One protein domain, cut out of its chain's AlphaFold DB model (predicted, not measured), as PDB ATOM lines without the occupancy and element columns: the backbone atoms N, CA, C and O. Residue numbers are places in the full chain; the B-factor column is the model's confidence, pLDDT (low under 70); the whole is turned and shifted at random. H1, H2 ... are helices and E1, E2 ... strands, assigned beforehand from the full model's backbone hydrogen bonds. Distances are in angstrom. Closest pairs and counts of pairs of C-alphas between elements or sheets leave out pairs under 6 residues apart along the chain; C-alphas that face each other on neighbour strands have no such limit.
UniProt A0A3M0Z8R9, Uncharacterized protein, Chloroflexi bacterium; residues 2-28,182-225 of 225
ATOM      1  N   ASN A   2     364.167 378.554 318.425       43.25
ATOM      2  CA  ASN A   2     364.526 378.708 317.009       43.25
ATOM      3  C   ASN A   2     363.673 377.770 316.129       43.25
ATOM      4  O   ASN A   2     363.725 376.556 316.323       43.25
ATOM      5  N   GLU A   3     362.890 378.305 315.188       46.03
ATOM      6  CA  GLU A   3     361.972 377.534 314.323       46.03
ATOM      7  C   GLU A   3     362.690 376.434 313.525       46.03
ATOM      8  O   GLU A   3     362.134 375.363 313.301       46.03
ATOM      9  N   LYS A   4     363.972 376.648 313.198       45.22
ATOM     10  CA  LYS A   4     364.851 375.648 312.566       45.22
ATOM     11  C   LYS A   4     365.154 374.426 313.441       45.22
ATOM     12  O   LYS A   4     365.350 373.340 312.911       45.22
ATOM     13  N   LEU A   5     365.236 374.592 314.762       45.78
ATOM     14  CA  LEU A   5     365.452 373.467 315.682       45.78
ATOM     15  C   LEU A   5     364.155 372.678 315.865       45.78
ATOM     16  O   LEU A   5     364.174 371.454 315.836       45.78
ATOM     17  N   LEU A   6     363.025 373.381 315.981       48.56
ATOM     18  CA  LEU A   6     361.691 372.774 316.014       48.56
ATOM     19  C   LEU A   6     361.420 371.922 314.769       48.56
ATOM     20  O   LEU A   6     360.955 370.797 314.919       48.56
ATOM     21  N   SER A   7     361.765 372.419 313.576       50.53
ATOM     22  CA  SER A   7     361.549 371.685 312.324       50.53
ATOM     23  C   SER A   7     362.396 370.412 312.212       50.53
ATOM     24  O   SER A   7     361.899 369.411 311.702       50.53
ATOM     25  N   LEU A   8     363.623 370.412 312.748       52.44
ATOM     26  CA  LEU A   8     364.475 369.220 312.862       52.44
ATOM     27  C   LEU A   8     363.898 368.188 313.847       52.44
ATOM     28  O   LEU A   8     363.886 367.001 313.537       52.44
ATOM     29  N   PHE A   9     363.365 368.626 314.996       52.75
ATOM     30  CA  PHE A   9     362.739 367.726 315.978       52.75
ATOM     31  C   PHE A   9     361.418 367.115 315.493       52.75
ATOM     32  O   PHE A   9     361.104 365.988 315.864       52.75
ATOM     33  N   THR A  10     360.650 367.828 314.667       58.09
ATOM     34  CA  THR A  10     359.414 367.299 314.066       58.09
ATOM     35  C   THR A  10     359.650 366.411 312.849       58.09
ATOM     36  O   THR A  10     358.724 365.724 312.428       58.09
ATOM     37  N   LYS A  11     360.855 366.427 312.267       67.50
ATOM     38  CA  LYS A  11     361.151 365.710 311.023       67.50
ATOM     39  C   LYS A  11     361.109 364.193 311.202       67.50
ATOM     40  O   LYS A  11     360.477 363.507 310.415       67.50
ATOM     41  N   TYR A  12     361.693 363.696 312.290       83.00
ATOM     42  CA  TYR A  12     361.697 362.270 312.625       83.00
ATOM     43  C   TYR A  12     360.693 361.979 313.730       83.00
ATOM     44  O   TYR A  12     361.038 361.570 314.845       83.00
ATOM     45  N   SER A  13     359.435 362.274 313.429       87.56
ATOM     46  CA  SER A  13     358.334 362.035 314.342       87.56
ATOM     47  C   SER A  13     357.097 361.554 313.606       87.56
ATOM     48  O   SER A  13     356.896 361.848 312.431       87.56
ATOM     49  N   THR A  14     356.260 360.823 314.320       92.00
ATOM     50  CA  THR A  14     354.945 360.390 313.866       92.00
ATOM     51  C   THR A  14     353.927 360.629 314.977       92.00
ATOM     52  O   THR A  14     354.270 361.013 316.099       92.00
ATOM     53  N   SER A  15     352.655 360.422 314.677       92.62
ATOM     54  CA  SER A  15     351.591 360.453 315.671       92.62
ATOM     55  C   SER A  15     350.676 359.262 315.482       92.62
ATOM     56  O   SER A  15     350.355 358.899 314.352       92.62
ATOM     57  N   VAL A  16     350.203 358.705 316.587       94.62
ATOM     58  CA  VAL A  16     349.235 357.614 316.584       94.62
ATOM     59  C   VAL A  16     348.075 357.964 317.499       94.62
ATOM     60  O   VAL A  16     348.274 358.540 318.565       94.62
ATOM     61  N   THR A  17     346.857 357.648 317.067       94.25
ATOM     62  CA  THR A  17     345.658 357.844 317.884       94.25
ATOM     63  C   THR A  17     345.187 356.493 318.395       94.25
ATOM     64  O   THR A  17     344.979 355.571 317.607       94.25
ATOM     65  N   ILE A  18     345.062 356.376 319.714       91.62
ATOM     66  CA  ILE A  18     344.644 355.165 320.420       91.62
ATOM     67  C   ILE A  18     343.510 355.579 321.353       91.62
ATOM     68  O   ILE A  18     343.718 356.445 322.197       91.62
ATOM     69  N   ASP A  19     342.325 354.993 321.173       88.31
ATOM     70  CA  ASP A  19     341.130 355.265 321.988       88.31
ATOM     71  C   ASP A  19     340.863 356.776 322.180       88.31
ATOM     72  O   ASP A  19     340.768 357.276 323.297       88.31
ATOM     73  N   ASP A  20     340.809 357.513 321.062       90.81
ATOM     74  CA  ASP A  20     340.607 358.972 320.985       90.81
ATOM     75  C   ASP A  20     341.715 359.848 321.607       90.81
ATOM     76  O   ASP A  20     341.606 361.076 321.634       90.81
ATOM     77  N   VAL A  21     342.833 359.252 322.037       92.69
ATOM     78  CA  VAL A  21     344.024 359.967 322.516       92.69
ATOM     79  C   VAL A  21     345.109 359.954 321.444       92.69
ATOM     80  O   VAL A  21     345.610 358.897 321.059       92.69
ATOM     81  N   THR A  22     345.517 361.133 320.971       95.44
ATOM     82  CA  THR A  22     346.664 361.271 320.064       95.44
ATOM     83  C   THR A  22     347.965 361.357 320.854       95.44
ATOM     84  O   THR A  22     348.159 362.261 321.664       95.44
ATOM     85  N   LEU A  23     348.877 360.433 320.570       96.38
ATOM     86  CA  LEU A  23     350.233 360.400 321.097       96.38
ATOM     87  C   LEU A  23     351.224 360.748 319.988       96.38
ATOM     88  O   LEU A  23     351.065 360.338 318.837       96.38
ATOM     89  N   PHE A  24     352.263 361.491 320.347       95.31
ATOM     90  CA  PHE A  24     353.333 361.906 319.451       95.31
ATOM     91  C   PHE A  24     354.587 361.101 319.758       95.31
ATOM     92  O   PHE A  24     355.002 360.996 320.911       95.31
ATOM     93  N   ILE A  25     355.200 360.534 318.729       94.50
ATOM     94  CA  ILE A  25     356.361 359.658 318.848       94.50
ATOM     95  C   ILE A  25     357.501 360.286 318.067       94.50
ATOM     96  O   ILE A  25     357.299 360.713 316.934       94.50
ATOM     97  N   ARG A  26     358.700 360.334 318.642       91.38
ATOM     98  CA  ARG A  26     359.905 360.802 317.946       91.38
ATOM     99  C   ARG A  26     361.054 359.830 318.110       91.38
ATOM    100  O   ARG A  26     361.101 359.103 319.100       91.38
ATOM    101  N   LEU A  27     362.017 359.891 317.194       88.88
ATOM    102  CA  LEU A  27     363.272 359.185 317.408       88.88
ATOM    103  C   LEU A  27     363.974 359.700 318.679       88.88
ATOM    104  O   LEU A  27     364.024 360.914 318.920       88.88
ATOM    105  N   PRO A  28     364.510 358.787 319.502       86.25
ATOM    106  CA  PRO A  28     365.231 359.147 320.711       86.25
ATOM    107  C   PRO A  28     366.539 359.861 320.357       86.25
ATOM    108  O   PRO A  28     367.213 359.533 319.381       86.25
ATOM    109  N   ILE A 182     357.755 358.704 323.517       95.25
ATOM    110  CA  ILE A 182     356.315 358.983 323.400       95.25
ATOM    111  C   ILE A 182     355.910 360.190 324.260       95.25
ATOM    112  O   ILE A 182     356.255 360.285 325.437       95.25
ATOM    113  N   TYR A 183     355.132 361.096 323.676       95.88
ATOM    114  CA  TYR A 183     354.745 362.384 324.247       95.88
ATOM    115  C   TYR A 183     353.251 362.647 324.041       95.88
ATOM    116  O   TYR A 183     352.667 362.216 323.047       95.88
ATOM    117  N   VAL A 184     352.635 363.388 324.961       95.62
ATOM    118  CA  VAL A 184     351.232 363.837 324.821       95.62
ATOM    119  C   VAL A 184     351.102 365.093 323.961       95.62
ATOM    120  O   VAL A 184     350.011 365.433 323.514       95.62
ATOM    121  N   ASP A 185     352.212 365.789 323.706       92.31
ATOM    122  CA  ASP A 185     352.237 367.035 322.951       92.31
ATOM    123  C   ASP A 185     353.189 366.977 321.749       92.31
ATOM    124  O   ASP A 185     354.275 366.396 321.800       92.31
ATOM    125  N   ARG A 186     352.812 367.674 320.673       89.94
ATOM    126  CA  ARG A 186     353.608 367.773 319.438       89.94
ATOM    127  C   ARG A 186     354.951 368.490 319.627       89.94
ATOM    128  O   ARG A 186     355.820 368.387 318.769       89.94
ATOM    129  N   ALA A 187     355.123 369.251 320.711       87.62
ATOM    130  CA  ALA A 187     356.388 369.916 321.015       87.62
ATOM    131  C   ALA A 187     357.360 369.014 321.803       87.62
ATOM    132  O   ALA A 187     358.472 369.461 322.099       87.62
ATOM    133  N   PHE A 188     356.974 367.765 322.097       89.81
ATOM    134  CA  PHE A 188     357.771 366.749 322.789       89.81
ATOM    135  C   PHE A 188     358.311 367.216 324.145       89.81
ATOM    136  O   PHE A 188     359.478 366.984 324.483       89.81
ATOM    137  N   LYS A 189     357.481 367.932 324.910       88.69
ATOM    138  CA  LYS A 189     357.859 368.477 326.223       88.69
ATOM    139  C   LYS A 189     357.327 367.654 327.383       88.69
ATOM    140  O   LYS A 189     357.925 367.674 328.454       88.69
ATOM    141  N   GLN A 190     356.216 366.961 327.180       92.50
ATOM    142  CA  GLN A 190     355.514 366.189 328.189       92.50
ATOM    143  C   GLN A 190     355.535 364.712 327.788       92.50
ATOM    144  O   GLN A 190     354.812 364.316 326.868       92.50
ATOM    145  N   PRO A 191     356.389 363.899 328.438       93.62
ATOM    146  CA  PRO A 191     356.384 362.456 328.248       93.62
ATOM    147  C   PRO A 191     354.993 361.888 328.522       93.62
ATOM    148  O   PRO A 191     354.333 362.302 329.476       93.62
ATOM    149  N   ALA A 192     354.552 360.945 327.694       95.38
ATOM    150  CA  ALA A 192     353.250 360.311 327.873       95.38
ATOM    151  C   ALA A 192     353.244 359.294 329.016       95.38
ATOM    152  O   ALA A 192     352.222 359.117 329.674       95.38
ATOM    153  N   PHE A 193     354.383 358.642 329.253       94.62
ATOM    154  CA  PHE A 193     354.516 357.562 330.220       94.62
ATOM    155  C   PHE A 193     355.869 357.634 330.928       94.62
ATOM    156  O   PHE A 193     356.884 357.971 330.312       94.62
ATOM    157  N   SER A 194     355.905 357.247 332.202       93.94
ATOM    158  CA  SER A 194     357.135 356.726 332.800       93.94
ATOM    159  C   SER A 194     357.460 355.336 332.219       93.94
ATOM    160  O   SER A 194     356.564 354.674 331.681       93.94
ATOM    161  N   PRO A 195     358.710 354.850 332.333       90.62
ATOM    162  CA  PRO A 195     359.064 353.486 331.933       90.62
ATOM    163  C   PRO A 195     358.161 352.418 332.568       90.62
ATOM    164  O   PRO A 195     357.693 351.504 331.888       90.62
ATOM    165  N   GLU A 196     357.827 352.570 333.850       92.81
ATOM    166  CA  GLU A 196     356.955 351.651 334.585       92.81
ATOM    167  C   GLU A 196     355.514 351.700 334.068       92.81
ATOM    168  O   GLU A 196     354.887 350.656 333.890       92.81
ATOM    169  N   GLN A 197     354.996 352.900 333.783       94.69
ATOM    170  CA  GLN A 197     353.660 353.069 333.206       94.69
ATOM    171  C   GLN A 197     353.578 352.449 331.810       94.69
ATOM    172  O   GLN A 197     352.603 351.765 331.505       94.69
ATOM    173  N   TYR A 198     354.613 352.628 330.983       95.00
ATOM    174  CA  TYR A 198     354.677 352.022 329.655       95.00
ATOM    175  C   TYR A 198     354.609 350.493 329.735       95.00
ATOM    176  O   TYR A 198     353.861 349.867 328.986       95.00
ATOM    177  N   MET A 199     355.331 349.875 330.676       92.81
ATOM    178  CA  MET A 199     355.326 348.419 330.862       92.81
ATOM    179  C   MET A 199     353.965 347.850 331.281       92.81
ATOM    180  O   MET A 199     353.695 346.678 331.019       92.81
ATOM    181  N   GLN A 200     353.116 348.660 331.913       95.38
ATOM    182  CA  GLN A 200     351.769 348.271 332.337       95.38
ATOM    183  C   GLN A 200     350.722 348.421 331.225       95.38
ATOM    184  O   GLN A 200     349.585 347.976 331.394       95.38
ATOM    185  N   LEU A 201     351.078 349.028 330.088       94.50
ATOM    186  CA  LEU A 201     350.162 349.167 328.963       94.50
ATOM    187  C   LEU A 201     349.789 347.796 328.376       94.50
ATOM    188  O   LEU A 201     350.633 346.895 328.298       94.50
ATOM    189  N   PRO A 202     348.550 347.638 327.871       95.50
ATOM    190  CA  PRO A 202     348.161 346.433 327.154       95.50
ATOM    191  C   PRO A 202     349.126 346.133 326.002       95.50
ATOM    192  O   PRO A 202     349.516 347.036 325.261       95.50
ATOM    193  N   GLN A 203     349.461 344.854 325.791       93.94
ATOM    194  CA  GLN A 203     350.397 344.439 324.734       93.94
ATOM    195  C   GLN A 203     350.022 345.011 323.362       93.94
ATOM    196  O   GLN A 203     350.887 345.484 322.635       93.94
ATOM    197  N   LYS A 204     348.723 345.027 323.038       94.88
ATOM    198  CA  LYS A 204     348.203 345.599 321.790       94.88
ATOM    199  C   LYS A 204     348.586 347.076 321.624       94.88
ATOM    200  O   LYS A 204     348.969 347.475 320.532       94.88
ATOM    201  N   VAL A 205     348.508 347.866 322.697       94.69
ATOM    202  CA  VAL A 205     348.870 349.291 322.695       94.69
ATOM    203  C   VAL A 205     350.376 349.449 322.495       94.69
ATOM    204  O   VAL A 205     350.794 350.201 321.619       94.69
ATOM    205  N   ARG A 206     351.193 348.686 323.233       94.56
ATOM    206  CA  ARG A 206     352.658 348.711 323.078       94.56
ATOM    207  C   ARG A 206     353.095 348.365 321.657       94.56
ATOM    208  O   ARG A 206     353.873 349.104 321.074       94.56
ATOM    209  N   SER A 207     352.524 347.319 321.060       93.75
ATOM    210  CA  SER A 207     352.860 346.923 319.689       93.75
ATOM    211  C   SER A 207     352.509 347.991 318.649       93.75
ATOM    212  O   SER A 207     353.269 348.184 317.706       93.75
ATOM    213  N   VAL A 208     351.404 348.722 318.826       94.94
ATOM    214  CA  VAL A 208     351.056 349.858 317.952       94.94
ATOM    215  C   VAL A 208     352.084 350.986 318.082       94.94
ATOM    216  O   VAL A 208     352.521 351.541 317.075       94.94
ATOM    217  N   LEU A 209     352.508 351.303 319.307       94.12
ATOM    218  CA  LEU A 209     353.521 352.330 319.569       94.12
ATOM    219  C   LEU A 209     354.893 351.934 318.997       94.12
ATOM    220  O   LEU A 209     355.565 352.759 318.382       94.12
ATOM    221  N   GLU A 210     355.291 350.671 319.154       93.25
ATOM    222  CA  GLU A 210     356.538 350.114 318.611       93.25
ATOM    223  C   GLU A 210     356.559 350.152 317.082       93.25
ATOM    224  O   GLU A 210     357.546 350.584 316.488       93.25
ATOM    225  N   GLN A 211     355.456 349.764 316.436       92.62
ATOM    226  CA  GLN A 211     355.316 349.852 314.981       92.62
ATOM    227  C   GLN A 211     355.375 351.298 314.493       92.62
ATOM    228  O   GLN A 211     356.034 351.582 313.497       92.62
ATOM    229  N   ALA A 212     354.730 352.221 315.208       91.44
ATOM    230  CA  ALA A 212     354.778 353.633 314.869       91.44
ATOM    231  C   ALA A 212     356.210 354.187 314.974       91.44
ATOM    232  O   ALA A 212     356.659 354.866 314.053       91.44
ATOM    233  N   LEU A 213     356.972 353.840 316.018       89.81
ATOM    234  CA  LEU A 213     358.385 354.225 316.111       89.81
ATOM    235  C   LEU A 213     359.220 353.615 314.972       89.81
ATOM    236  O   LEU A 213     360.014 354.321 314.356       89.81
ATOM    237  N   ALA A 214     359.015 352.332 314.658       87.19
ATOM    238  CA  ALA A 214     359.715 351.646 313.569       87.19
ATOM    239  C   ALA A 214     359.371 352.204 312.175       87.19
ATOM    240  O   ALA A 214     360.161 352.059 311.248       87.19
ATOM    241  N   SER A 215     358.209 352.848 312.026       86.69
ATOM    242  CA  SER A 215     357.781 353.483 310.775       86.69
ATOM    243  C   SER A 215     358.447 354.833 310.500       86.69
ATOM    244  O   SER A 215     358.271 355.381 309.414       86.69
ATOM    245  N   ILE A 216     359.194 355.390 311.461       85.81
ATOM    246  CA  ILE A 216     359.917 356.642 311.247       85.81
ATOM    247  C   ILE A 216     361.118 356.359 310.341       85.81
ATOM    248  O   ILE A 216     362.158 355.877 310.790       85.81
ATOM    249  N   THR A 217     360.965 356.663 309.057       71.62
ATOM    250  CA  THR A 217     362.035 356.573 308.064       71.62
ATOM    251  C   THR A 217     362.919 357.818 308.130       71.62
ATOM    252  O   THR A 217     362.428 358.940 308.253       71.62
ATOM    253  N   ILE A 218     364.234 357.610 308.081       66.62
ATOM    254  CA  ILE A 218     365.215 358.669 307.842       66.62
ATOM    255  C   ILE A 218     365.588 358.546 306.369       66.62
ATOM    256  O   ILE A 218     366.198 357.548 305.989       66.62
ATOM    257  N   ASP A 219     365.191 359.518 305.554       59.84
ATOM    258  CA  ASP A 219     365.527 359.516 304.130       59.84
ATOM    259  C   ASP A 219     367.023 359.815 303.912       59.84
ATOM    260  O   ASP A 219     367.692 360.440 304.734       59.84
ATOM    261  N   ASP A 220     367.594 359.422 302.776       49.62
ATOM    262  CA  ASP A 220     369.023 359.665 302.518       49.62
ATOM    263  C   ASP A 220     369.370 361.161 302.405       49.62
ATOM    264  O   ASP A 220     370.501 361.567 302.681       49.62
ATOM    265  N   GLU A 221     368.408 362.020 302.047       52.19
ATOM    266  CA  GLU A 221     368.588 363.482 302.040       52.19
ATOM    267  C   GLU A 221     368.744 364.079 303.446       52.19
ATOM    268  O   GLU A 221     369.288 365.173 303.629       52.19
ATOM    269  N   ASP A 222     368.292 363.342 304.451       49.81
ATOM    270  CA  ASP A 222     368.191 363.772 305.832       49.81
ATOM    271  C   ASP A 222     369.495 363.548 306.607       49.81
ATOM    272  O   ASP A 222     369.795 364.285 307.550       49.81
ATOM    273  N   LEU A 223     370.306 362.595 306.139       48.16
ATOM    274  CA  LEU A 223     371.650 362.269 306.626       48.16
ATOM    275  C   LEU A 223     372.751 363.194 306.061       48.16
ATOM    276  O   LEU A 223     373.906 363.084 306.471       48.16
ATOM    277  N   LYS A 224     372.412 364.095 305.122       38.53
ATOM    278  CA  LYS A 224     373.346 364.997 304.409       38.53
ATOM    279  C   LYS A 224     373.629 366.336 305.124       38.53
ATOM    280  O   LYS A 224     374.237 367.223 304.525       38.53
ATOM    281  N   LYS A 225     373.179 366.524 306.370       37.28
ATOM    282  CA  LYS A 225     373.415 367.739 307.181       37.28
ATOM    283  C   LYS A 225     374.115 367.418 308.488       37.28
ATOM    284  O   LYS A 225     374.888 368.296 308.929       37.28
TER     285      LYS A 225
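This is residues 2 to 28 and 182 to 225 of the 225 residues of an uncharacterized protein of Chloroflexi bacterium (UniProt A0A3M0Z8R9). A two-stranded hairpin, E1 and E2, forms a small sheet with the longest helix, H3, packed on it; residues 182 to 183 add a short pairing to E2. H1 leads into the hairpin at the end where E1 begins, while the short H2 lies away from the hairpin, just before H3. The printed part has 71 residues, with three named helices and two named strands in the order H1, E1, E2, H2, H3; the sheet order is E1 - E2, antiparallel, and the class is mixed, helices and strands. The whole is only just compact, close to loose, with a radius of gyration of the C-alphas of 13.2 A, and elongated, spanning 38 by 24 by 22 A.

Find C-alpha 3 at (361.972, 377.534, 314.323), where H1 begins; it runs through residues 3 to 11, 12.3 A from first to last C-alpha. Next comes E1, residues 13 to 18, starting at C-alpha 13 at (358.334, 362.035, 314.342) and 16.5 A long. E2 returns through residues 21 to 26, also 16.5 A long. Past the cut, residues 182 to 194 hold no named element. H2 is residues 195 to 199, 6.4 A long, and H3 is residues 203 to 214, 16.2 A long, ending at C-alpha 214 at (359.715, 351.646, 313.569).

Look first at the hairpin of E1 and E2, whose directions stand at 156 degrees, antiparallel. N 14 and O 25 are within hydrogen-bond range at 2.8 A, and so are N 18 and O 21 at 2.9 A. Residues 24 to 25 of E2 pair antiparallel with residues 182 to 183. The closest C-alphas of E1 and H3 are those of Thr 14 and Ala 212, 6.8 A apart. Those of E2 and H3 are Ile 25 and Leu 213, 6.4 A apart. For H1 and E2, look to the C-alphas of Thr 10 and Arg 26, the closest at 7.6 A. H2 and H3 are close but not clearly touching, their closest C-alphas being those of Tyr 198 and Arg 206, 7.6 A apart. H1 is apart from both H2 and H3, and E1 is apart from H2. In H1, H2 and H3 every O i to N i+4 pair is within hydrogen-bond range.

The two C-alphas farthest apart are those of Gln 200 and Lys 224, 39.1 A. Residues 29 to 181 are not printed, and C-alphas 28 and 182 stand 9.3 A apart across the cut, which falls in the link from E2 to H2. The links H1 to E1, E1 to E2 and H2 to H3 are tight. The mean pLDDT of the printed part is 81.5; look for values under 70 at residues 2 to 11 and 218 to 225.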